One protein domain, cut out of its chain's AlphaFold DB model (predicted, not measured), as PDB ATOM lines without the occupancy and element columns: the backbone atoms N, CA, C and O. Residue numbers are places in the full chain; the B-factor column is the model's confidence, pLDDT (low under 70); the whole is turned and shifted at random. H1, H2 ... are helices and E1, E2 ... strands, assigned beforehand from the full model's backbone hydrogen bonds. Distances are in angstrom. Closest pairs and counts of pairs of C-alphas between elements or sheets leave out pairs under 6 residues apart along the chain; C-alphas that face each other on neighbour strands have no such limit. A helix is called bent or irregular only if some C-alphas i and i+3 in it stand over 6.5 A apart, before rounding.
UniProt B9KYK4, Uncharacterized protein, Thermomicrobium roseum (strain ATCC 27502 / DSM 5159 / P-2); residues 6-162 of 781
ATOM      1  N   ASP A   6     283.978 254.708 273.220       88.12
ATOM      2  CA  ASP A   6     284.122 253.474 272.441       88.12
ATOM      3  C   ASP A   6     284.366 253.751 270.955       88.12
ATOM      4  O   ASP A   6     285.209 253.103 270.340       88.12
ATOM      5  N   ILE A   7     283.704 254.766 270.386       91.38
ATOM      6  CA  ILE A   7     283.921 255.186 268.993       91.38
ATOM      7  C   ILE A   7     285.361 255.679 268.792       91.38
ATOM      8  O   ILE A   7     286.005 255.319 267.807       91.38
ATOM      9  N   LEU A   8     285.884 256.475 269.732       92.44
ATOM     10  CA  LEU A   8     287.260 256.982 269.669       92.44
ATOM     11  C   LEU A   8     288.289 255.849 269.766       92.44
ATOM     12  O   LEU A   8     289.245 255.823 268.995       92.44
ATOM     13  N   ARG A   9     288.063 254.878 270.661       90.31
ATOM     14  CA  ARG A   9     288.924 253.694 270.803       90.31
ATOM     15  C   ARG A   9     288.917 252.819 269.553       90.31
ATOM     16  O   ARG A   9     289.983 252.446 269.073       90.31
ATOM     17  N   GLN A  10     287.740 252.546 268.990       91.19
ATOM     18  CA  GLN A  10     287.621 251.776 267.748       91.19
ATOM     19  C   GLN A  10     288.319 252.477 266.576       91.19
ATOM     20  O   GLN A  10     288.988 251.824 265.777       91.19
ATOM     21  N   ALA A  11     288.202 253.804 266.469       92.00
ATOM     22  CA  ALA A  11     288.924 254.574 265.458       92.00
ATOM     23  C   ALA A  11     290.446 254.505 265.666       92.00
ATOM     24  O   ALA A  11     291.186 254.279 264.712       92.00
ATOM     25  N   ALA A  12     290.916 254.624 266.910       92.50
ATOM     26  CA  ALA A  12     292.337 254.533 267.224       92.50
ATOM     27  C   ALA A  12     292.936 253.164 266.867       92.50
ATOM     28  O   ALA A  12     293.995 253.106 266.246       92.50
ATOM     29  N   GLN A  13     292.228 252.076 267.181       90.44
ATOM     30  CA  GLN A  13     292.620 250.718 266.790       90.44
ATOM     31  C   GLN A  13     292.702 250.567 265.267       90.44
ATOM     32  O   GLN A  13     293.675 250.016 264.751       90.44
ATOM     33  N   LYS A  14     291.721 251.112 264.531       92.06
ATOM     34  CA  LYS A  14     291.735 251.106 263.060       92.06
ATOM     35  C   LYS A  14     292.970 251.804 262.501       92.06
ATOM     36  O   LYS A  14     293.593 251.265 261.601       92.06
ATOM     37  N   TYR A  15     293.353 252.962 263.031       94.19
ATOM     38  CA  TYR A  15     294.538 253.689 262.557       94.19
ATOM     39  C   TYR A  15     295.842 252.978 262.903       94.19
ATOM     40  O   TYR A  15     296.732 252.881 262.057       94.19
ATOM     41  N   GLN A  16     295.935 252.392 264.093       91.19
ATOM     42  CA  GLN A  16     297.112 251.621 264.486       91.19
ATOM     43  C   GLN A  16     297.337 250.413 263.578       91.19
ATOM     44  O   GLN A  16     298.473 250.168 263.180       91.19
ATOM     45  N   ALA A  17     296.265 249.735 263.158       90.88
ATOM     46  CA  ALA A  17     296.338 248.641 262.189       90.88
ATOM     47  C   ALA A  17     296.861 249.076 260.802       90.88
ATOM     48  O   ALA A  17     297.302 248.238 260.018       90.88
ATOM     49  N   LEU A  18     296.847 250.376 260.492       91.88
ATOM     50  CA  LEU A  18     297.426 250.934 259.265       91.88
ATOM     51  C   LEU A  18     298.889 251.363 259.437       91.88
ATOM     52  O   LEU A  18     299.521 251.763 258.460       91.88
ATOM     53  N   GLY A  19     299.437 251.310 260.654       91.00
ATOM     54  CA  GLY A  19     300.728 251.915 260.986       91.00
ATOM     55  C   GLY A  19     300.639 253.421 261.260       91.00
ATOM     56  O   GLY A  19     301.641 254.116 261.138       91.00
ATOM     57  N   LEU A  20     299.461 253.944 261.620       91.38
ATOM     58  CA  LEU A  20     299.251 255.327 262.064       91.38
ATOM     59  C   LEU A  20     298.989 255.350 263.579       91.38
ATOM     60  O   LEU A  20     297.860 255.088 264.003       91.38
ATOM     61  N   PRO A  21     299.985 255.670 264.428       94.00
ATOM     62  CA  PRO A  21     299.761 255.811 265.863       94.00
ATOM     63  C   PRO A  21     298.675 256.839 266.159       94.00
ATOM     64  O   PRO A  21     298.837 258.023 265.875       94.00
ATOM     65  N   ALA A  22     297.577 256.385 266.748       94.69
ATOM     66  CA  ALA A  22     296.429 257.222 267.053       94.69
ATOM     67  C   ALA A  22     296.307 257.460 268.548       94.69
ATOM     68  O   ALA A  22     296.284 256.496 269.300       94.69
ATOM     69  N   ILE A  23     296.191 258.718 268.965       95.25
ATOM     70  CA  ILE A  23     296.216 259.159 270.362       95.25
ATOM     71  C   ILE A  23     294.950 259.956 270.716       95.25
ATOM     72  O   ILE A  23     294.374 260.616 269.844       95.25
ATOM     73  N   PRO A  24     294.523 259.962 271.992       94.69
ATOM     74  CA  PRO A  24     293.380 260.757 272.425       94.69
ATOM     75  C   PRO A  24     293.697 262.253 272.437       94.69
ATOM     76  O   PRO A  24     294.740 262.684 272.942       94.69
ATOM     77  N   ALA A  25     292.749 263.054 271.958       91.94
ATOM     78  CA  ALA A  25     292.803 264.506 272.009       91.94
ATOM     79  C   ALA A  25     291.550 265.092 272.671       91.94
ATOM     80  O   ALA A  25     290.458 264.535 272.574       91.94
ATOM     81  N   TYR A  26     291.724 266.230 273.344       91.00
ATOM     82  CA  TYR A  26     290.640 267.041 273.888       91.00
ATOM     83  C   TYR A  26     290.816 268.498 273.472       91.00
ATOM     84  O   TYR A  26     291.856 269.099 273.762       91.00
ATOM     85  N   ARG A  27     289.821 269.075 272.790       85.75
ATOM     86  CA  ARG A  27     289.821 270.473 272.325       85.75
ATOM     87  C   ARG A  27     291.114 270.883 271.609       85.75
ATOM     88  O   ARG A  27     291.700 271.929 271.893       85.75
ATOM     89  N   GLY A  28     291.589 270.024 270.708       80.25
ATOM     90  CA  GLY A  28     292.806 270.282 269.936       80.25
ATOM     91  C   GLY A  28     294.100 270.208 270.745       80.25
ATOM     92  O   GLY A  28     295.079 270.872 270.397       80.25
ATOM     93  N   ARG A  29     294.113 269.436 271.839       81.19
ATOM     94  CA  ARG A  29     295.319 269.121 272.611       81.19
ATOM     95  C   ARG A  29     295.430 267.609 272.828       81.19
ATOM     96  O   ARG A  29     294.464 267.014 273.306       81.19
ATOM     97  N   PRO A  30     296.584 266.983 272.540       88.62
ATOM     98  CA  PRO A  30     296.843 265.601 272.933       88.62
ATOM     99  C   PRO A  30     296.730 265.419 274.451       88.62
ATOM    100  O   PRO A  30     297.223 266.250 275.213       88.62
ATOM    101  N   LEU A  31     296.108 264.326 274.894       84.62
ATOM    102  CA  LEU A  31     295.951 264.006 276.320       84.62
ATOM    103  C   LEU A  31     297.108 263.179 276.901       84.62
ATOM    104  O   LEU A  31     297.122 262.897 278.098       84.62
ATOM    105  N   ILE A  32     298.072 262.798 276.063       85.25
ATOM    106  CA  ILE A  32     299.252 262.018 276.444       85.25
ATOM    107  C   ILE A  32     300.533 262.671 275.913       85.25
ATOM    108  O   ILE A  32     300.502 263.479 274.979       85.25
ATOM    109  N   LEU A  33     301.677 262.271 276.472       79.62
ATOM    110  CA  LEU A  33     302.989 262.609 275.923       79.62
ATOM    111  C   LEU A  33     303.249 261.754 274.678       79.62
ATOM    112  O   LEU A  33     303.683 260.610 274.776       79.62
ATOM    113  N   TRP A  34     302.946 262.298 273.507       85.25
ATOM    114  CA  TRP A  34     302.937 261.538 272.260       85.25
ATOM    115  C   TRP A  34     304.302 261.450 271.567       85.25
ATOM    116  O   TRP A  34     304.489 260.605 270.698       85.25
ATOM    117  N   GLN A  35     305.271 262.288 271.958       82.75
ATOM    118  CA  GLN A  35     306.602 262.350 271.340       82.75
ATOM    119  C   GLN A  35     307.347 261.011 271.400       82.75
ATOM    120  O   GLN A  35     308.131 260.704 270.507       82.75
ATOM    121  N   VAL A  36     307.077 260.196 272.425       80.44
ATOM    122  CA  VAL A  36     307.672 258.858 272.571       80.44
ATOM    123  C   VAL A  36     307.235 257.897 271.460       80.44
ATOM    124  O   VAL A  36     307.978 256.980 271.124       80.44
ATOM    125  N   TYR A  37     306.073 258.137 270.850       85.25
ATOM    126  CA  TYR A  37     305.521 257.317 269.774       85.25
ATOM    127  C   TYR A  37     305.863 257.856 268.384       85.25
ATOM    128  O   TYR A  37     305.300 257.382 267.416       85.25
ATOM    129  N   GLN A  38     306.784 258.822 268.256       83.69
ATOM    130  CA  GLN A  38     307.321 259.233 266.946       83.69
ATOM    131  C   GLN A  38     308.316 258.215 266.372       83.69
ATOM    132  O   GLN A  38     308.586 258.213 265.176       83.69
ATOM    133  N   GLN A  39     308.915 257.392 267.237       79.12
ATOM    134  CA  GLN A  39     309.959 256.429 266.866       79.12
ATOM    135  C   GLN A  39     309.493 254.972 266.964       79.12
ATOM    136  O   GLN A  39     310.207 254.074 266.524       79.12
ATOM    137  N   ARG A  40     308.310 254.719 267.537       86.00
ATOM    138  CA  ARG A  40     307.722 253.380 267.675       86.00
ATOM    139  C   ARG A  40     306.199 253.439 267.659       86.00
ATOM    140  O   ARG A  40     305.628 254.459 268.033       86.00
ATOM    141  N   LEU A  41     305.553 252.339 267.280       85.06
ATOM    142  CA  LEU A  41     304.112 252.184 267.469       85.06
ATOM    143  C   LEU A  41     303.793 251.990 268.972       85.06
ATOM    144  O   LEU A  41     304.636 251.468 269.712       85.06
ATOM    145  N   PRO A  42     302.624 252.452 269.447       88.00
ATOM    146  CA  PRO A  42     302.147 252.168 270.797       88.00
ATOM    147  C   PRO A  42     301.693 250.706 270.912       88.00
ATOM    148  O   PRO A  42     301.114 250.167 269.969       88.00
ATOM    149  N   GLU A  43     301.923 250.085 272.068       87.50
ATOM    150  CA  GLU A  43     301.428 248.733 272.348       87.50
ATOM    151  C   GLU A  43     299.910 248.752 272.624       87.50
ATOM    152  O   GLU A  43     299.415 249.732 273.192       87.50
ATOM    153  N   PRO A  44     299.150 247.686 272.302       85.44
ATOM    154  CA  PRO A  44     297.698 247.647 272.521       85.44
ATOM    155  C   PRO A  44     297.268 247.982 273.960       85.44
ATOM    156  O   PRO A  44     296.290 248.704 274.161       85.44
ATOM    157  N   GLU A  45     298.035 247.529 274.955       84.31
ATOM    158  CA  GLU A  45     297.793 247.813 276.376       84.31
ATOM    159  C   GLU A  45     297.975 249.301 276.719       84.31
ATOM    160  O   GLU A  45     297.193 249.873 277.484       84.31
ATOM    161  N   GLU A  46     298.978 249.964 276.123       87.19
ATOM    162  CA  GLU A  46     299.195 251.405 276.300       87.19
ATOM    163  C   GLU A  46     297.991 252.182 275.764       87.19
ATOM    164  O   GLU A  46     297.499 253.106 276.411       87.19
ATOM    165  N   VAL A  47     297.491 251.768 274.600       88.19
ATOM    166  CA  VAL A  47     296.363 252.400 273.915       88.19
ATOM    167  C   VAL A  47     295.087 252.258 274.728       88.19
ATOM    168  O   VAL A  47     294.350 253.232 274.876       88.19
ATOM    169  N   GLU A  48     294.818 251.078 275.280       86.00
ATOM    170  CA  GLU A  48     293.637 250.833 276.107       86.00
ATOM    171  C   GLU A  48     293.654 251.666 277.403       86.00
ATOM    172  O   GLU A  48     292.624 252.238 277.792       86.00
ATOM    173  N   GLY A  49     294.839 251.803 278.011       85.31
ATOM    174  CA  GLY A  49     295.076 252.537 279.257       85.31
ATOM    175  C   GLY A  49     295.036 254.067 279.146       85.31
ATOM    176  O   GLY A  49     295.074 254.765 280.163       85.31
ATOM    177  N   TRP A  50     294.950 254.628 277.940       93.62
ATOM    178  CA  TRP A  50     294.901 256.076 277.751       93.62
ATOM    179  C   TRP A  50     293.554 256.711 278.146       93.62
ATOM    180  O   TRP A  50     292.514 256.046 278.148       93.62
ATOM    181  N   PRO A  51     293.526 258.026 278.458       91.31
ATOM    182  CA  PRO A  51     292.349 258.712 279.000       91.31
ATOM    183  C   PRO A  51     291.272 259.027 277.940       91.31
ATOM    184  O   PRO A  51     290.833 260.170 277.803       91.31
ATOM    185  N   TRP A  52     290.800 258.016 277.208       91.44
ATOM    186  CA  TRP A  52     289.765 258.133 276.171       91.44
ATOM    187  C   TRP A  52     288.424 258.657 276.693       91.44
ATOM    188  O   TRP A  52     287.670 259.276 275.946       91.44
ATOM    189  N   SER A  53     288.125 258.460 277.979       88.88
ATOM    190  CA  SER A  53     286.927 259.013 278.628       88.88
ATOM    191  C   SER A  53     286.919 260.542 278.694       88.88
ATOM    192  O   SER A  53     285.862 261.144 278.853       88.88
ATOM    193  N   LYS A  54     288.089 261.177 278.560       88.94
ATOM    194  CA  LYS A  54     288.257 262.636 278.537       88.94
ATOM    195  C   LYS A  54     288.436 263.190 277.124       88.94
ATOM    196  O   LYS A  54     288.543 264.403 276.970       88.94
ATOM    197  N   ALA A  55     288.538 262.325 276.118       92.44
ATOM    198  CA  ALA A  55     288.822 262.718 274.748       92.44
ATOM    199  C   ALA A  55     287.541 263.143 274.016       92.44
ATOM    200  O   ALA A  55     286.478 262.555 274.203       92.44
ATOM    201  N   ASP A  56     287.662 264.151 273.157       92.38
ATOM    202  CA  ASP A  56     286.632 264.546 272.189       92.38
ATOM    203  C   ASP A  56     287.093 264.358 270.733       92.38
ATOM    204  O   ASP A  56     286.343 264.660 269.800       92.38
ATOM    205  N   GLY A  57     288.292 263.804 270.532       94.38
ATOM    206  CA  GLY A  57     288.820 263.460 269.222       94.38
ATOM    207  C   GLY A  57     290.041 262.545 269.240       94.38
ATOM    208  O   GLY A  57     290.541 262.142 270.295       94.38
ATOM    209  N   VAL A  58     290.515 262.233 268.036       95.44
ATOM    210  CA  VAL A  58     291.685 261.400 267.748       95.44
ATOM    211  C   VAL A  58     292.694 262.204 266.929       95.44
ATOM    212  O   VAL A  58     292.355 262.829 265.925       95.44
ATOM    213  N   ALA A  59     293.960 262.163 267.329       95.81
ATOM    214  CA  ALA A  59     295.064 262.618 266.491       95.81
ATOM    215  C   ALA A  59     295.893 261.421 266.031       95.81
ATOM    216  O   ALA A  59     296.066 260.477 266.794       95.81
ATOM    217  N   VAL A  60     296.418 261.468 264.810       96.19
ATOM    218  CA  VAL A  60     297.340 260.461 264.277       96.19
ATOM    219  C   VAL A  60     298.730 261.057 264.092       96.19
ATOM    220  O   VAL A  60     298.865 262.222 263.719       96.19
ATOM    221  N   ILE A  61     299.761 260.268 264.381       94.69
ATOM    222  CA  ILE A  61     301.168 260.652 264.231       94.69
ATOM    223  C   ILE A  61     301.637 260.261 262.826       94.69
ATOM    224  O   ILE A  61     301.520 259.104 262.422       94.69
ATOM    225  N   CYS A  62     302.174 261.227 262.084       91.88
ATOM    226  CA  CYS A  62     302.637 261.043 260.711       91.88
ATOM    227  C   CYS A  62     304.112 260.604 260.647       91.88
ATOM    228  O   CYS A  62     304.898 260.842 261.567       91.88
ATOM    229  N   GLY A  63     304.504 260.002 259.520       89.00
ATOM    230  CA  GLY A  63     305.872 259.562 259.220       89.00
ATOM    231  C   GLY A  63     306.200 258.121 259.602       89.00
ATOM    232  O   GLY A  63     307.331 257.687 259.404       89.00
ATOM    233  N   HIS A  64     305.231 257.366 260.122       91.44
ATOM    234  CA  HIS A  64     305.401 255.940 260.383       91.44
ATOM    235  C   HIS A  64     305.293 255.115 259.102       91.44
ATOM    236  O   HIS A  64     304.610 255.492 258.147       91.44
ATOM    237  N   GLN A  65     305.976 253.971 259.103       90.94
ATOM    238  CA  GLN A  65     305.888 253.003 258.021       90.94
ATOM    239  C   GLN A  65     304.469 252.420 257.953       90.94
ATOM    240  O   GLN A  65     303.880 252.081 258.981       90.94
ATOM    241  N   THR A  66     303.916 252.319 256.747       87.88
ATOM    242  CA  THR A  66     302.571 251.774 256.532       87.88
ATOM    243  C   THR A  66     302.600 250.246 256.533       87.88
ATOM    244  O   THR A  66     303.610 249.635 256.170       87.88
ATOM    245  N   THR A  67     301.471 249.608 256.849       87.31
ATOM    246  CA  THR A  67     301.312 248.148 256.697       87.31
ATOM    247  C   THR A  67     301.274 247.679 255.239       87.31
ATOM    248  O   THR A  67     301.409 246.489 254.975       87.31
ATOM    249  N   PHE A  68     301.169 248.607 254.284       81.19
ATOM    250  CA  PHE A  68     301.180 248.348 252.844       81.19
ATOM    251  C   PHE A  68     302.522 248.707 252.171       81.19
ATOM    252  O   PHE A  68     302.592 248.774 250.941       81.19
ATOM    253  N   GLY A  69     303.569 248.986 252.959       82.12
ATOM    254  CA  GLY A  69     304.864 249.482 252.483       82.12
ATOM    255  C   GLY A  69     304.920 251.010 252.320       82.12
ATOM    256  O   GLY A  69     303.901 251.682 252.157       82.12
ATOM    257  N   GLY A  70     306.126 251.579 252.392       89.81
ATOM    258  CA  GLY A  70     306.333 253.035 252.388       89.81
ATOM    259  C   GLY A  70     305.967 253.713 253.715       89.81
ATOM    260  O   GLY A  70     305.801 253.043 254.731       89.81
ATOM    261  N   PHE A  71     305.836 255.039 253.713       95.12
ATOM    262  CA  PHE A  71     305.613 255.871 254.900       95.12
ATOM    263  C   PHE A  71     304.379 256.757 254.746       95.12
ATOM    264  O   PHE A  71     304.152 257.331 253.679       95.12
ATOM    265  N   TRP A  72     303.606 256.898 255.824       95.69
ATOM    266  CA  TRP A  72     302.449 257.787 255.866       95.69
ATOM    267  C   TRP A  72     302.861 259.249 255.994       95.69
ATOM    268  O   TRP A  72     303.663 259.613 256.856       95.69
ATOM    269  N   TRP A  73     302.221 260.109 255.213       96.75
ATOM    270  CA  TRP A  73     302.234 261.555 255.400       96.75
ATOM    271  C   TRP A  73     300.869 262.141 255.036       96.75
ATOM    272  O   TRP A  73     300.077 261.490 254.366       96.75
ATOM    273  N   CYS A  74     300.557 263.345 255.507       97.12
ATOM    274  CA  CYS A  74     299.288 264.009 255.218       97.12
ATOM    275  C   CYS A  74     299.543 265.354 254.540       97.12
ATOM    276  O   CYS A  74     300.288 266.178 255.067       97.12
ATOM    277  N   LEU A  75     298.909 265.584 253.396       96.81
ATOM    278  CA  LEU A  75     298.773 266.904 252.799       96.81
ATOM    279  C   LEU A  75     297.566 267.593 253.452       96.81
ATOM    280  O   LEU A  75     296.426 267.212 253.204       96.81
ATOM    281  N   ASP A  76     297.830 268.546 254.338       97.12
ATOM    282  CA  ASP A  76     296.846 269.350 255.069       97.12
ATOM    283  C   ASP A  76     296.626 270.670 254.318       97.12
ATOM    284  O   ASP A  76     297.370 271.635 254.485       97.12
ATOM    285  N   VAL A  77     295.647 270.670 253.417       93.88
ATOM    286  CA  VAL A  77     295.288 271.792 252.549       93.88
ATOM    287  C   VAL A  77     294.331 272.738 253.268       93.88
ATOM    288  O   VAL A  77     293.262 272.348 253.750       93.88
ATOM    289  N   GLU A  78     294.675 274.020 253.280       92.94
ATOM    290  CA  GLU A  78     293.834 275.074 253.827       92.94
ATOM    291  C   GLU A  78     292.643 275.378 252.908       92.94
ATOM    292  O   GLU A  78     292.712 275.261 251.685       92.94
ATOM    293  N   HIS A  79     291.530 275.820 253.500       90.62
ATOM    294  CA  HIS A  79     290.273 276.063 252.784       90.62
ATOM    295  C   HIS A  79     290.429 276.941 251.534       90.62
ATOM    296  O   HIS A  79     289.882 276.616 250.482       90.62
ATOM    297  N   GLN A  80     291.208 278.020 251.638       89.38
ATOM    298  CA  GLN A  80     291.402 278.989 250.557       89.38
ATOM    299  C   GLN A  80     292.132 278.410 249.329       89.38
ATOM    300  O   GLN A  80     291.930 278.902 248.225       89.38
ATOM    301  N   HIS A  81     292.919 277.340 249.502       92.25
ATOM    302  CA  HIS A  81     293.669 276.678 248.426       92.25
ATOM    303  C   HIS A  81     293.052 275.344 247.990       92.25
ATOM    304  O   HIS A  81     293.532 274.702 247.058       92.25
ATOM    305  N   ARG A  82     291.958 274.915 248.633       91.38
ATOM    306  CA  ARG A  82     291.325 273.618 248.372       91.38
ATOM    307  C   ARG A  82     290.919 273.436 246.912       91.38
ATOM    308  O   ARG A  82     291.198 272.390 246.345       91.38
ATOM    309  N   VAL A  83     290.295 274.442 246.297       86.12
ATOM    310  CA  VAL A  83     289.843 274.362 244.893       86.12
ATOM    311  C   VAL A  83     291.018 274.126 243.943       86.12
ATOM    312  O   VAL A  83     290.913 273.341 243.004       86.12
ATOM    313  N   GLU A  84     292.138 274.794 244.197       87.44
ATOM    314  CA  GLU A  84     293.349 274.679 243.392       87.44
ATOM    315  C   GLU A  84     294.003 273.300 243.555       87.44
ATOM    316  O   GLU A  84     294.265 272.622 242.561       87.44
ATOM    317  N   ALA A  85     294.171 272.852 244.802       89.19
ATOM    318  CA  ALA A  85     294.728 271.541 245.123       89.19
ATOM    319  C   ALA A  85     293.883 270.401 244.540       89.19
ATOM    320  O   ALA A  85     294.416 269.481 243.923       89.19
ATOM    321  N   GLU A  86     292.557 270.474 244.690       90.06
ATOM    322  CA  GLU A  86     291.635 269.491 244.124       90.06
ATOM    323  C   GLU A  86     291.721 269.453 242.597       90.06
ATOM    324  O   GLU A  86     291.777 268.371 242.022       90.06
ATOM    325  N   ARG A  87     291.799 270.612 241.929       85.88
ATOM    326  CA  ARG A  87     291.934 270.679 240.468       85.88
ATOM    327  C   ARG A  87     293.217 270.013 239.979       85.88
ATOM    328  O   ARG A  87     293.188 269.329 238.957       85.88
ATOM    329  N   TRP A  88     294.330 270.222 240.679       92.81
ATOM    330  CA  TRP A  88     295.592 269.577 240.333       92.81
ATOM    331  C   TRP A  88     295.533 268.070 240.588       92.81
ATOM    332  O   TRP A  88     295.824 267.300 239.679       92.81
ATOM    333  N   LEU A  89     295.074 267.648 241.772       88.00
ATOM    334  CA  LEU A  89     294.933 266.232 242.125       88.00
ATOM    335  C   LEU A  89     293.977 265.495 241.169       88.00
ATOM    336  O   LEU A  89     294.206 264.332 240.851       88.00
ATOM    337  N   ASP A  90     292.945 266.166 240.659       86.81
ATOM    338  CA  ASP A  90     292.034 265.617 239.645       86.81
ATOM    339  C   ASP A  90     292.705 265.401 238.300       86.81
ATOM    340  O   ASP A  90     292.406 264.425 237.611       86.81
ATOM    341  N   ALA A  91     293.613 266.301 237.934       78.81
ATOM    342  CA  ALA A  91     294.352 266.223 236.688       78.81
ATOM    343  C   ALA A  91     295.477 265.177 236.744       78.81
ATOM    344  O   ALA A  91     295.699 264.476 235.759       78.81
ATOM    345  N   THR A  92     296.188 265.064 237.869       80.12
ATOM    346  CA  THR A  92     297.396 264.228 237.988       80.12
ATOM    347  C   THR A  92     297.145 262.873 238.648       80.12
ATOM    348  O   THR A  92     297.844 261.906 238.347       80.12
ATOM    349  N   HIS A  93     296.128 262.765 239.507       85.75
ATOM    350  CA  HIS A  93     295.840 261.573 240.308       85.75
ATOM    351  C   HIS A  93     294.330 261.295 240.427       85.75
ATOM    352  O   HIS A  93     293.815 261.249 241.541       85.75
ATOM    353  N   PRO A  94     293.593 261.026 239.333       75.81
ATOM    354  CA  PRO A  94     292.120 260.989 239.304       75.81
ATOM    355  C   PRO A  94     291.432 260.022 240.298       75.81
ATOM    356  O   PRO A  94     290.229 260.129 240.525       75.81
ATOM    357  N   GLY A  95     292.171 259.097 240.927       80.19
ATOM    358  CA  GLY A  95     291.684 258.200 241.982       80.19
ATOM    359  C   GLY A  95     291.847 258.703 243.425       80.19
ATOM    360  O   GLY A  95     291.386 258.033 244.347       80.19
ATOM    361  N   TRP A  96     292.472 259.864 243.658       89.25
ATOM    362  CA  TRP A  96     292.863 260.320 245.001       89.25
ATOM    363  C   TRP A  96     291.684 260.444 245.980       89.25
ATOM    364  O   TRP A  96     291.835 260.154 247.166       89.25
ATOM    365  N   ARG A  97     290.489 260.804 245.485       89.06
ATOM    366  CA  ARG A  97     289.266 260.927 246.301       89.06
ATOM    367  C   ARG A  97     288.740 259.604 246.839       89.06
ATOM    368  O   ARG A  97     287.921 259.631 247.748       89.06
ATOM    369  N   HIS A  98     289.180 258.474 246.293       88.31
ATOM    370  CA  HIS A  98     288.785 257.152 246.764       88.31
ATOM    371  C   HIS A  98     289.693 256.620 247.869       88.31
ATOM    372  O   HIS A  98     289.329 255.637 248.489       88.31
ATOM    373  N   GLY A  99     290.831 257.264 248.147       90.94
ATOM    374  CA  GLY A  99     291.774 256.835 249.178       90.94
ATOM    375  C   GLY A  99     291.388 257.279 250.591       90.94
ATOM    376  O   GLY A  99     290.231 257.192 251.012       90.94
ATOM    377  N   LEU A 100     292.378 257.776 251.336       94.50
ATOM    378  CA  LEU A 100     292.210 258.331 252.678       94.50
ATOM    379  C   LEU A 100     292.123 259.856 252.616       94.50
ATOM    380  O   LEU A 100     293.141 260.548 252.550       94.50
ATOM    381  N   VAL A 101     290.900 260.378 252.659       95.81
ATOM    382  CA  VAL A 101     290.630 261.809 252.503       95.81
ATOM    383  C   VAL A 101     289.649 262.271 253.563       95.81
ATOM    384  O   VAL A 101     288.523 261.779 253.632       95.81
ATOM    385  N   ALA A 102     290.054 263.244 254.370       95.88
ATOM    386  CA  ALA A 102     289.208 263.858 255.380       95.88
ATOM    387  C   ALA A 102     289.028 265.351 255.123       95.88
ATOM    388  O   ALA A 102     289.894 266.024 254.572       95.88
ATOM    389  N   GLU A 103     287.904 265.876 255.573       95.19
ATOM    390  CA  GLU A 103     287.644 267.300 255.627       95.19
ATOM    391  C   GLU A 103     287.977 267.840 257.019       95.19
ATOM    392  O   GLU A 103     287.687 267.211 258.044       95.19
ATOM    393  N   SER A 104     288.620 269.006 257.063       93.50
ATOM    394  CA  SER A 104     289.001 269.646 258.317       93.50
ATOM    395  C   SER A 104     287.867 270.500 258.889       93.50
ATOM    396  O   SER A 104     286.928 270.899 258.197       93.50
ATOM    397  N   GLN A 105     287.991 270.857 260.167       91.69
ATOM    398  CA  GLN A 105     286.985 271.643 260.893       91.69
ATOM    399  C   GLN A 105     286.738 273.070 260.353       91.69
ATOM    400  O   GLN A 105     285.857 273.765 260.848       91.69
ATOM    401  N   ARG A 106     287.546 273.539 259.391       90.94
ATOM    402  CA  ARG A 106     287.401 274.839 258.709       90.94
ATOM    403  C   ARG A 106     287.256 274.664 257.189       90.94
ATOM    404  O   ARG A 106     287.744 275.502 256.444       90.94
ATOM    405  N   ASN A 107     286.655 273.565 256.727       88.75
ATOM    406  CA  ASN A 107     286.442 273.247 255.304       88.75
ATOM    407  C   ASN A 107     287.737 273.097 254.465       88.75
ATOM    408  O   ASN A 107     287.707 273.248 253.237       88.75
ATOM    409  N   GLY A 108     288.876 272.826 255.115       91.62
ATOM    410  CA  GLY A 108     290.119 272.402 254.458       91.62
ATOM    411  C   GLY A 108     290.118 270.898 254.170       91.62
ATOM    412  O   GLY A 108     289.148 270.207 254.478       91.62
ATOM    413  N   LEU A 109     291.202 270.378 253.603       94.31
ATOM    414  CA  LEU A 109     291.278 269.008 253.094       94.31
ATOM    415  C   LEU A 109     292.545 268.312 253.605       94.31
ATOM    416  O   LEU A 109     293.648 268.780 253.376       94.31
ATOM    417  N   HIS A 110     292.392 267.178 254.277       97.56
ATOM    418  CA  HIS A 110     293.488 266.292 254.663       97.56
ATOM    419  C   HIS A 110     293.537 265.107 253.693       97.56
ATOM    420  O   HIS A 110     292.623 264.279 253.689       97.56
ATOM    421  N   VAL A 111     294.605 264.990 252.909       96.50
ATOM    422  CA  VAL A 111     294.858 263.831 252.037       96.50
ATOM    423  C   VAL A 111     296.000 263.018 252.631       96.50
ATOM    424  O   VAL A 111     297.132 263.496 252.699       96.50
ATOM    425  N   TYR A 112     295.720 261.798 253.086       96.62
ATOM    426  CA  TYR A 112     296.744 260.913 253.637       96.62
ATOM    427  C   TYR A 112     297.373 260.103 252.505       96.62
ATOM    428  O   TYR A 112     296.722 259.282 251.856       96.62
ATOM    429  N   CYS A 113     298.657 260.348 252.291       95.75
ATOM    430  CA  CYS A 113     299.448 259.820 251.198       95.75
ATOM    431  C   CYS A 113     300.491 258.818 251.706       95.75
ATOM    432  O   CYS A 113     300.956 258.881 252.849       95.75
ATOM    433  N   ARG A 114     300.916 257.923 250.816       95.44
ATOM    434  CA  ARG A 114     302.071 257.046 251.013       95.44
ATOM    435  C   ARG A 114     303.251 257.560 250.196       95.44
ATOM    436  O   ARG A 114     303.086 257.912 249.033       95.44
ATOM    437  N   SER A 115     304.441 257.528 250.774       95.12
ATOM    438  CA  SER A 115     305.708 257.811 250.086       95.12
ATOM    439  C   SER A 115     306.647 256.613 250.197       95.12
ATOM    440  O   SER A 115     306.544 255.820 251.135       95.12
ATOM    441  N   ARG A 116     307.579 256.458 249.254       90.44
ATOM    442  CA  ARG A 116     308.618 255.416 249.333       90.44
ATOM    443  C   ARG A 116     309.644 255.679 250.437       90.44
ATOM    444  O   ARG A 116     310.296 254.738 250.882       90.44
ATOM    445  N   GLN A 117     309.790 256.926 250.879       88.75
ATOM    446  CA  GLN A 117     310.772 257.343 251.881       88.75
ATOM    447  C   GLN A 117     310.102 258.118 253.028       88.75
ATOM    448  O   GLN A 117     308.982 258.604 252.879       88.75
ATOM    449  N   PRO A 118     310.753 258.249 254.199       88.50
ATOM    450  CA  PRO A 118     310.225 259.082 255.270       88.50
ATOM    451  C   PRO A 118     310.064 260.534 254.809       88.50
ATOM    452  O   PRO A 118     311.036 261.209 254.469       88.50
ATOM    453  N   VAL A 119     308.831 261.038 254.832       86.00
ATOM    454  CA  VAL A 119     308.534 262.424 254.448       86.00
ATOM    455  C   VAL A 119     308.842 263.359 255.605       86.00
ATOM    456  O   VAL A 119     308.475 263.090 256.752       86.00
ATOM    457  N   ARG A 120     309.505 264.481 255.320       82.19
ATOM    458  CA  ARG A 120     309.724 265.555 256.290       82.19
ATOM    459  C   ARG A 120     308.488 266.447 256.374       82.19
ATOM    460  O   ARG A 120     307.881 266.780 255.363       82.19
ATOM    461  N   THR A 121     308.157 266.890 257.583       86.75
ATOM    462  CA  THR A 121     307.144 267.934 257.775       86.75
ATOM    463  C   THR A 121     307.642 269.277 257.232       86.75
ATOM    464  O   THR A 121     308.695 269.757 257.661       86.75
ATOM    465  N   GLN A 122     306.895 269.891 256.315       84.31
ATOM    466  CA  GLN A 122     307.236 271.166 255.671       84.31
ATOM    467  C   GLN A 122     305.974 271.926 255.231       84.31
ATOM    468  O   GLN A 122     304.879 271.381 255.296       84.31
ATOM    469  N   ARG A 123     306.107 273.187 254.806       81.88
ATOM    470  CA  ARG A 123     304.985 273.959 254.244       81.88
ATOM    471  C   ARG A 123     304.888 273.774 252.735       81.88
ATOM    472  O   ARG A 123     305.911 273.588 252.082       81.88
ATOM    473  N   HIS A 124     303.673 273.865 252.218       87.69
ATOM    474  CA  HIS A 124     303.342 273.929 250.800       87.69
ATOM    475  C   HIS A 124     302.464 275.166 250.556       87.69
ATOM    476  O   HIS A 124     301.859 275.678 251.493       87.69
ATOM    477  N   GLU A 125     302.368 275.653 249.321       85.12
ATOM    478  CA  GLU A 125     301.514 276.809 248.998       85.12
ATOM    479  C   GLU A 125     300.057 276.579 249.420       85.12
ATOM    480  O   GLU A 125     299.413 277.455 249.986       85.12
ATOM    481  N   TRP A 126     299.569 275.353 249.246       88.38
ATOM    482  CA  TRP A 126     298.207 274.987 249.624       88.38
ATOM    483  C   TRP A 126     297.982 274.754 251.128       88.38
ATOM    484  O   TRP A 126     296.833 274.603 251.538       88.38
ATOM    485  N   GLY A 127     299.035 274.686 251.951       90.88
ATOM    486  CA  GLY A 127     298.931 274.385 253.382       90.88
ATOM    487  C   GLY A 127     300.179 273.711 253.965       90.88
ATOM    488  O   GLY A 127     301.305 274.160 253.764       90.88
ATOM    489  N   ASP A 128     300.013 272.623 254.715       90.00
ATOM    490  CA  ASP A 128     301.114 271.913 255.372       90.00
ATOM    491  C   ASP A 128     301.290 270.479 254.835       90.00
ATOM    492  O   ASP A 128     300.346 269.706 254.711       90.00
ATOM    493  N   ILE A 129     302.537 270.069 254.619       92.25
ATOM    494  CA  ILE A 129     302.941 268.671 254.440       92.25
ATOM    495  C   ILE A 129     303.315 268.127 255.820       92.25
ATOM    496  O   ILE A 129     304.294 268.558 256.432       92.25
ATOM    497  N   LYS A 130     302.533 267.182 256.335       94.25
ATOM    498  CA  LYS A 130     302.664 266.598 257.675       94.25
ATOM    499  C   LYS A 130     303.267 265.203 257.579       94.25
ATOM    500  O   LYS A 130     302.567 264.230 257.309       94.25
ATOM    501  N   GLY A 131     304.578 265.114 257.782       88.62
ATOM    502  CA  GLY A 131     305.348 263.871 257.756       88.62
ATOM    503  C   GLY A 131     305.919 263.526 259.131       88.62
ATOM    504  O   GLY A 131     305.302 263.784 260.165       88.62
ATOM    505  N   SER A 132     307.129 262.982 259.152       87.56
ATOM    506  CA  SER A 132     307.860 262.571 260.354       87.56
ATOM    507  C   SER A 132     307.895 263.662 261.424       87.56
ATOM    508  O   SER A 132     308.165 264.836 261.136       87.56
ATOM    509  N   GLY A 133     307.620 263.262 262.668       80.44
ATOM    510  CA  GLY A 133     307.652 264.139 263.842       80.44
ATOM    511  C   GLY A 133     306.448 265.074 263.989       80.44
ATOM    512  O   GLY A 133     306.478 265.964 264.840       80.44
ATOM    513  N   SER A 134     305.394 264.897 263.187       90.44
ATOM    514  CA  SER A 134     304.165 265.693 263.264       90.44
ATOM    515  C   SER A 134     302.938 264.841 263.586       90.44
ATOM    516  O   SER A 134     302.979 263.614 263.515       90.44
ATOM    517  N   LEU A 135     301.847 265.505 263.961       93.12
ATOM    518  CA  LEU A 135     300.532 264.889 264.103       93.12
ATOM    519  C   LEU A 135     299.494 265.686 263.323       93.12
ATOM    520  O   LEU A 135     299.658 266.894 263.121       93.12
ATOM    521  N   VAL A 136     298.410 265.017 262.949       95.00
ATOM    522  CA  VAL A 136     297.199 265.631 262.397       95.00
ATOM    523  C   VAL A 136     295.975 265.108 263.132       95.00
ATOM    524  O   VAL A 136     295.958 263.977 263.612       95.00
ATOM    525  N   TYR A 137     294.940 265.935 263.244       95.69
ATOM    526  CA  TYR A 137     293.655 265.480 263.768       95.69
ATOM    527  C   TYR A 137     292.929 264.683 262.689       95.69
ATOM    528  O   TYR A 137     292.839 265.125 261.543       95.69
ATOM    529  N   ALA A 138     292.431 263.510 263.069       94.69
ATOM    530  CA  ALA A 138     291.703 262.610 262.192       94.69
ATOM    531  C   ALA A 138     290.261 262.456 262.693       94.69
ATOM    532  O   ALA A 138     290.013 262.545 263.902       94.69
ATOM    533  N   PRO A 139     289.286 262.210 261.806       95.12
ATOM    534  CA  PRO A 139     287.944 261.839 262.234       95.12
ATOM    535  C   PRO A 139     287.976 260.569 263.110       95.12
ATOM    536  O   PRO A 139     288.880 259.759 262.966       95.12
ATOM    537  N   PRO A 140     287.024 260.336 264.019       93.31
ATOM    538  CA  PRO A 140     286.113 261.332 264.545       93.31
ATOM    539  C   PRO A 140     286.864 262.262 265.511       93.31
ATOM    540  O   PRO A 140     287.411 261.816 266.519       93.31
ATOM    541  N   SER A 141     286.861 263.564 265.217       94.25
ATOM    542  CA  SER A 141     287.385 264.611 266.103       94.25
ATOM    543  C   SER A 141     286.450 265.807 266.118       94.25
ATOM    544  O   SER A 141     286.152 266.362 265.059       94.25
ATOM    545  N   ARG A 142     286.003 266.224 267.310       91.50
ATOM    546  CA  ARG A 142     285.126 267.391 267.443       91.50
ATOM    547  C   ARG A 142     285.833 268.675 267.045       91.50
ATOM    548  O   ARG A 142     287.023 268.869 267.307       91.50
ATOM    549  N   ARG A 143     285.057 269.590 266.476       90.94
ATOM    550  CA  ARG A 143     285.495 270.962 266.268       90.94
ATOM    551  C   ARG A 143     285.819 271.632 267.594       90.94
ATOM    552  O   ARG A 143     285.094 271.488 268.578       90.94
ATOM    553  N   TYR A 144     286.907 272.386 267.608       87.44
ATOM    554  CA  TYR A 144     287.385 273.053 268.817       87.44
ATOM    555  C   TYR A 144     287.870 274.480 268.564       87.44
ATOM    556  O   TYR A 144     288.041 275.238 269.521       87.44
ATOM    557  N   LYS A 145     288.123 274.860 267.305       85.50
ATOM    558  CA  LYS A 145     288.525 276.227 266.965       85.50
ATOM    559  C   LYS A 145     287.306 277.171 266.982       85.50
ATOM    560  O   LYS A 145     286.216 276.734 266.619       85.50
ATOM    561  N   PRO A 146     287.469 278.451 267.377       80.50
ATOM    562  CA  PRO A 146     286.349 279.400 267.495       80.50
ATOM    563  C   PRO A 146     285.570 279.649 266.195       80.50
ATOM    564  O   PRO A 146     284.379 279.921 266.228       80.50
ATOM    565  N   ASP A 147     286.251 279.547 265.062       86.25
ATOM    566  CA  ASP A 147     285.769 279.746 263.692       86.25
ATOM    567  C   ASP A 147     285.543 278.415 262.949       86.25
ATOM    568  O   ASP A 147     285.489 278.383 261.722       86.25
ATOM    569  N   ALA A 148     285.477 277.296 263.674       85.94
ATOM    570  CA  ALA A 148     285.234 276.000 263.063       85.94
ATOM    571  C   ALA A 148     283.775 275.859 262.608       85.94
ATOM    572  O   ALA A 148     282.838 276.106 263.370       85.94
ATOM    573  N   THR A 149     283.595 275.401 261.377       88.38
ATOM    574  CA  THR A 149     282.299 275.233 260.712       88.38
ATOM    575  C   THR A 149     281.713 273.839 260.924       88.38
ATOM    576  O   THR A 149     280.494 273.682 260.927       88.38
ATOM    577  N   GLN A 150     282.562 272.833 261.152       90.31
ATOM    578  CA  GLN A 150     282.173 271.422 261.237       90.31
ATOM    579  C   GLN A 150     283.187 270.592 262.029       90.31
ATOM    580  O   GLN A 150     284.281 271.066 262.323       90.31
ATOM    581  N   ASP A 151     282.821 269.365 262.396       92.62
ATOM    582  CA  ASP A 151     283.756 268.391 262.973       92.62
ATOM    583  C   ASP A 151     284.637 267.787 261.861       92.62
ATOM    584  O   ASP A 151     284.320 267.914 260.682       92.62
ATOM    585  N   TYR A 152     285.749 267.134 262.210       92.56
ATOM    586  CA  TYR A 152     286.532 266.406 261.204       92.56
ATOM    587  C   TYR A 152     285.720 265.220 260.673       92.56
ATOM    588  O   TYR A 152     285.255 264.396 261.467       92.56
ATOM    589  N   GLU A 153     285.611 265.092 259.351       93.00
ATOM    590  CA  GLU A 153     284.797 264.067 258.687       93.00
ATOM    591  C   GLU A 153     285.589 263.347 257.588       93.00
ATOM    592  O   GLU A 153     286.356 263.970 256.861       93.00
ATOM    593  N   TRP A 154     285.437 262.024 257.465       94.69
ATOM    594  CA  TRP A 154     286.025 261.281 256.347       94.69
ATOM    595  C   TRP A 154     285.172 261.495 255.096       94.69
ATOM    596  O   TRP A 154     284.010 261.100 255.070       94.69
ATOM    597  N   LEU A 155     285.766 262.067 254.050       92.50
ATOM    598  CA  LEU A 155     285.178 262.107 252.710       92.50
ATOM    599  C   LEU A 155     285.338 260.755 252.008       92.50
ATOM    600  O   LEU A 155     284.447 260.318 251.283       92.50
ATOM    601  N   SER A 156     286.464 260.087 252.260       93.50
ATOM    602  CA  SER A 156     286.714 258.699 251.888       93.50
ATOM    603  C   SER A 156     287.658 258.049 252.892       93.50
ATOM    604  O   SER A 156     288.591 258.685 253.388       93.50
ATOM    605  N   PHE A 157     287.416 256.773 253.186       93.94
ATOM    606  CA  PHE A 157     288.277 255.964 254.035       93.94
ATOM    607  C   PHE A 157     288.542 254.607 253.376       93.94
ATOM    608  O   PHE A 157     287.922 253.604 253.725       93.94
ATOM    609  N   ASP A 158     289.471 254.583 252.422       92.56
ATOM    610  CA  ASP A 158     290.014 253.347 251.858       92.56
ATOM    611  C   ASP A 158     291.552 253.370 251.908       92.56
ATOM    612  O   ASP A 158     292.210 253.987 251.064       92.56
ATOM    613  N   PRO A 159     292.157 252.707 252.907       88.12
ATOM    614  CA  PRO A 159     293.607 252.629 253.040       88.12
ATOM    615  C   PRO A 159     294.306 251.904 251.884       88.12
ATOM    616  O   PRO A 159     295.481 252.170 251.635       88.12
ATOM    617  N   THR A 160     293.612 250.996 251.186       87.25
ATOM    618  CA  THR A 160     294.197 250.225 250.076       87.25
ATOM    619  C   THR A 160     294.349 251.072 248.814       87.25
ATOM    620  O   THR A 160     295.308 250.894 248.069       87.25
ATOM    621  N   ASN A 161     293.463 252.057 248.646       88.50
ATOM    622  CA  ASN A 161     293.492 253.051 247.575       88.50
ATOM    623  C   ASN A 161     294.136 254.381 248.007       88.50
ATOM    624  O   ASN A 161     293.969 255.403 247.340       88.50
ATOM    625  N   ALA A 162     294.862 254.405 249.131       90.69
ATOM    626  CA  ALA A 162     295.544 255.611 249.577       90.69
ATOM    627  C   ALA A 162     296.582 256.079 248.544       90.69
ATOM    628  O   ALA A 162     297.406 255.295 248.065       90.69
TER     629      ALA A 162
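This is residues 6 to 162 of the 781 residues of an uncharacterized protein of Thermomicrobium roseum (strain ATCC 27502 / DSM 5159 / P-2) (UniProt B9KYK4). A strongly twisted sheet of six strands and a smaller sheet of three form a loose sandwich, only partly face to face and with their strands crossed; the smaller sheet comes nearest the larger one along its edge strand E8. H4 stands up from the larger sheet at one end of the long axis, while H1 and the short H2 cover opposite faces of the smaller sheet, and the short H3 lies at the other end. The 157 printed residues have four named helices and nine named strands, in the order H1 E1 H2 H3 E2 E3 H4 E4 E5 E6 E7 E8 E9. Both sheets are antiparallel, E6 E7 E3 E5 E4 E9 and E1 E2 E8, and the class is mixed, helices and strands. The whole is compact, with a radius of gyration of the C-alphas of 14.7 A and spans of 45 by 37 by 25 A.

In the larger sheet, E3 is residues 71 to 77, 19.1 A long, and E5 is residues 109 to 115, 18.5 A long. E4 is residues 100 to 103, E6 is 122 to 124, E7 is 127 to 130 and E9 is 153 to 157; E9 ends with C-alpha 157 at (288.277, 255.964, 254.035). H4, residues 79 to 92, measures 20.2 A from C-alpha 79 at (290.273, 276.063, 252.784) to C-alpha 92. H4 is irregular: C-alphas 80 and 83 are 7.5 A apart. In the smaller sheet, E1 is residues 22 to 26, 13.3 A long, E2 is 57 to 61, 13.6 A long, and E8 is 135 to 138, 9.3 A long. H1, residues 6 to 16, is 15.3 A long and begins with C-alpha 6 at (284.122, 253.474, 272.441). H2 is residues 34 to 38 and H3 is residues 44 to 48.

The larger sheet is only just strongly twisted, with C-alphas up to 4.1 A off its best plane; its edge strands are E6 and E9. E3 and E5 are antiparallel at 154 degrees, with N 73 and O 113 at 2.9 A. The hairpin E4 and E5 has N 110 and O 102 at 2.8 A. E4 and E9 have N 103 and O 153 at 2.8 A. E7 and E3 have N 76 and O 128 at 2.8 A, and the hairpin E6 and E7 has N 124 and O 127 at 2.8 A. H4 is on this sheet at a height of 9.8 A, over E3 with 6 C-alphas, and only just not over E5 with 2; its line rises 48 degrees and it stands up from the sheet. E3, H4 and E4 form a split strand-helix-strand unit, two strands running the same way with E5 between them, and its crossover is right-handed. In the sandwich, two sheets face to face, the facing parts are 10.2 A centre to centre and the strands cross at 38 degrees. The closest C-alphas of E7 and E8, Lys 130 and Val 136, are 7.3 A apart. E1 and E2 have N 23 and O 59 at 2.8 A; E2 and E8 have N 60 and O 136 at 2.8 A. H1 is on the smaller sheet at a height of 9.1 A and runs along the strands, at 10 degrees to E2 on the local plane. H2 is on the opposite face, over E2. H3 is not on this sheet; it is close to H1 but not clearly touching, with the C-alphas of Arg 9 and Glu 48 7.7 A apart. In H1 and H3 every O i to N i+4 pair is within hydrogen-bond range; in H4 8 of 10 are, and in H2 0 of 1, beside 2 of 2 O i to N i+3 pairs.

The two C-alphas farthest apart, those of Gly 49 and Ala 91, are 44.7 A apart. The printed part has no cut. The link E8 to E9, residues 139 to 152, is long; the other links are tight or short. The mean pLDDT of the printed part is 89.8, and no printed residue is under 70.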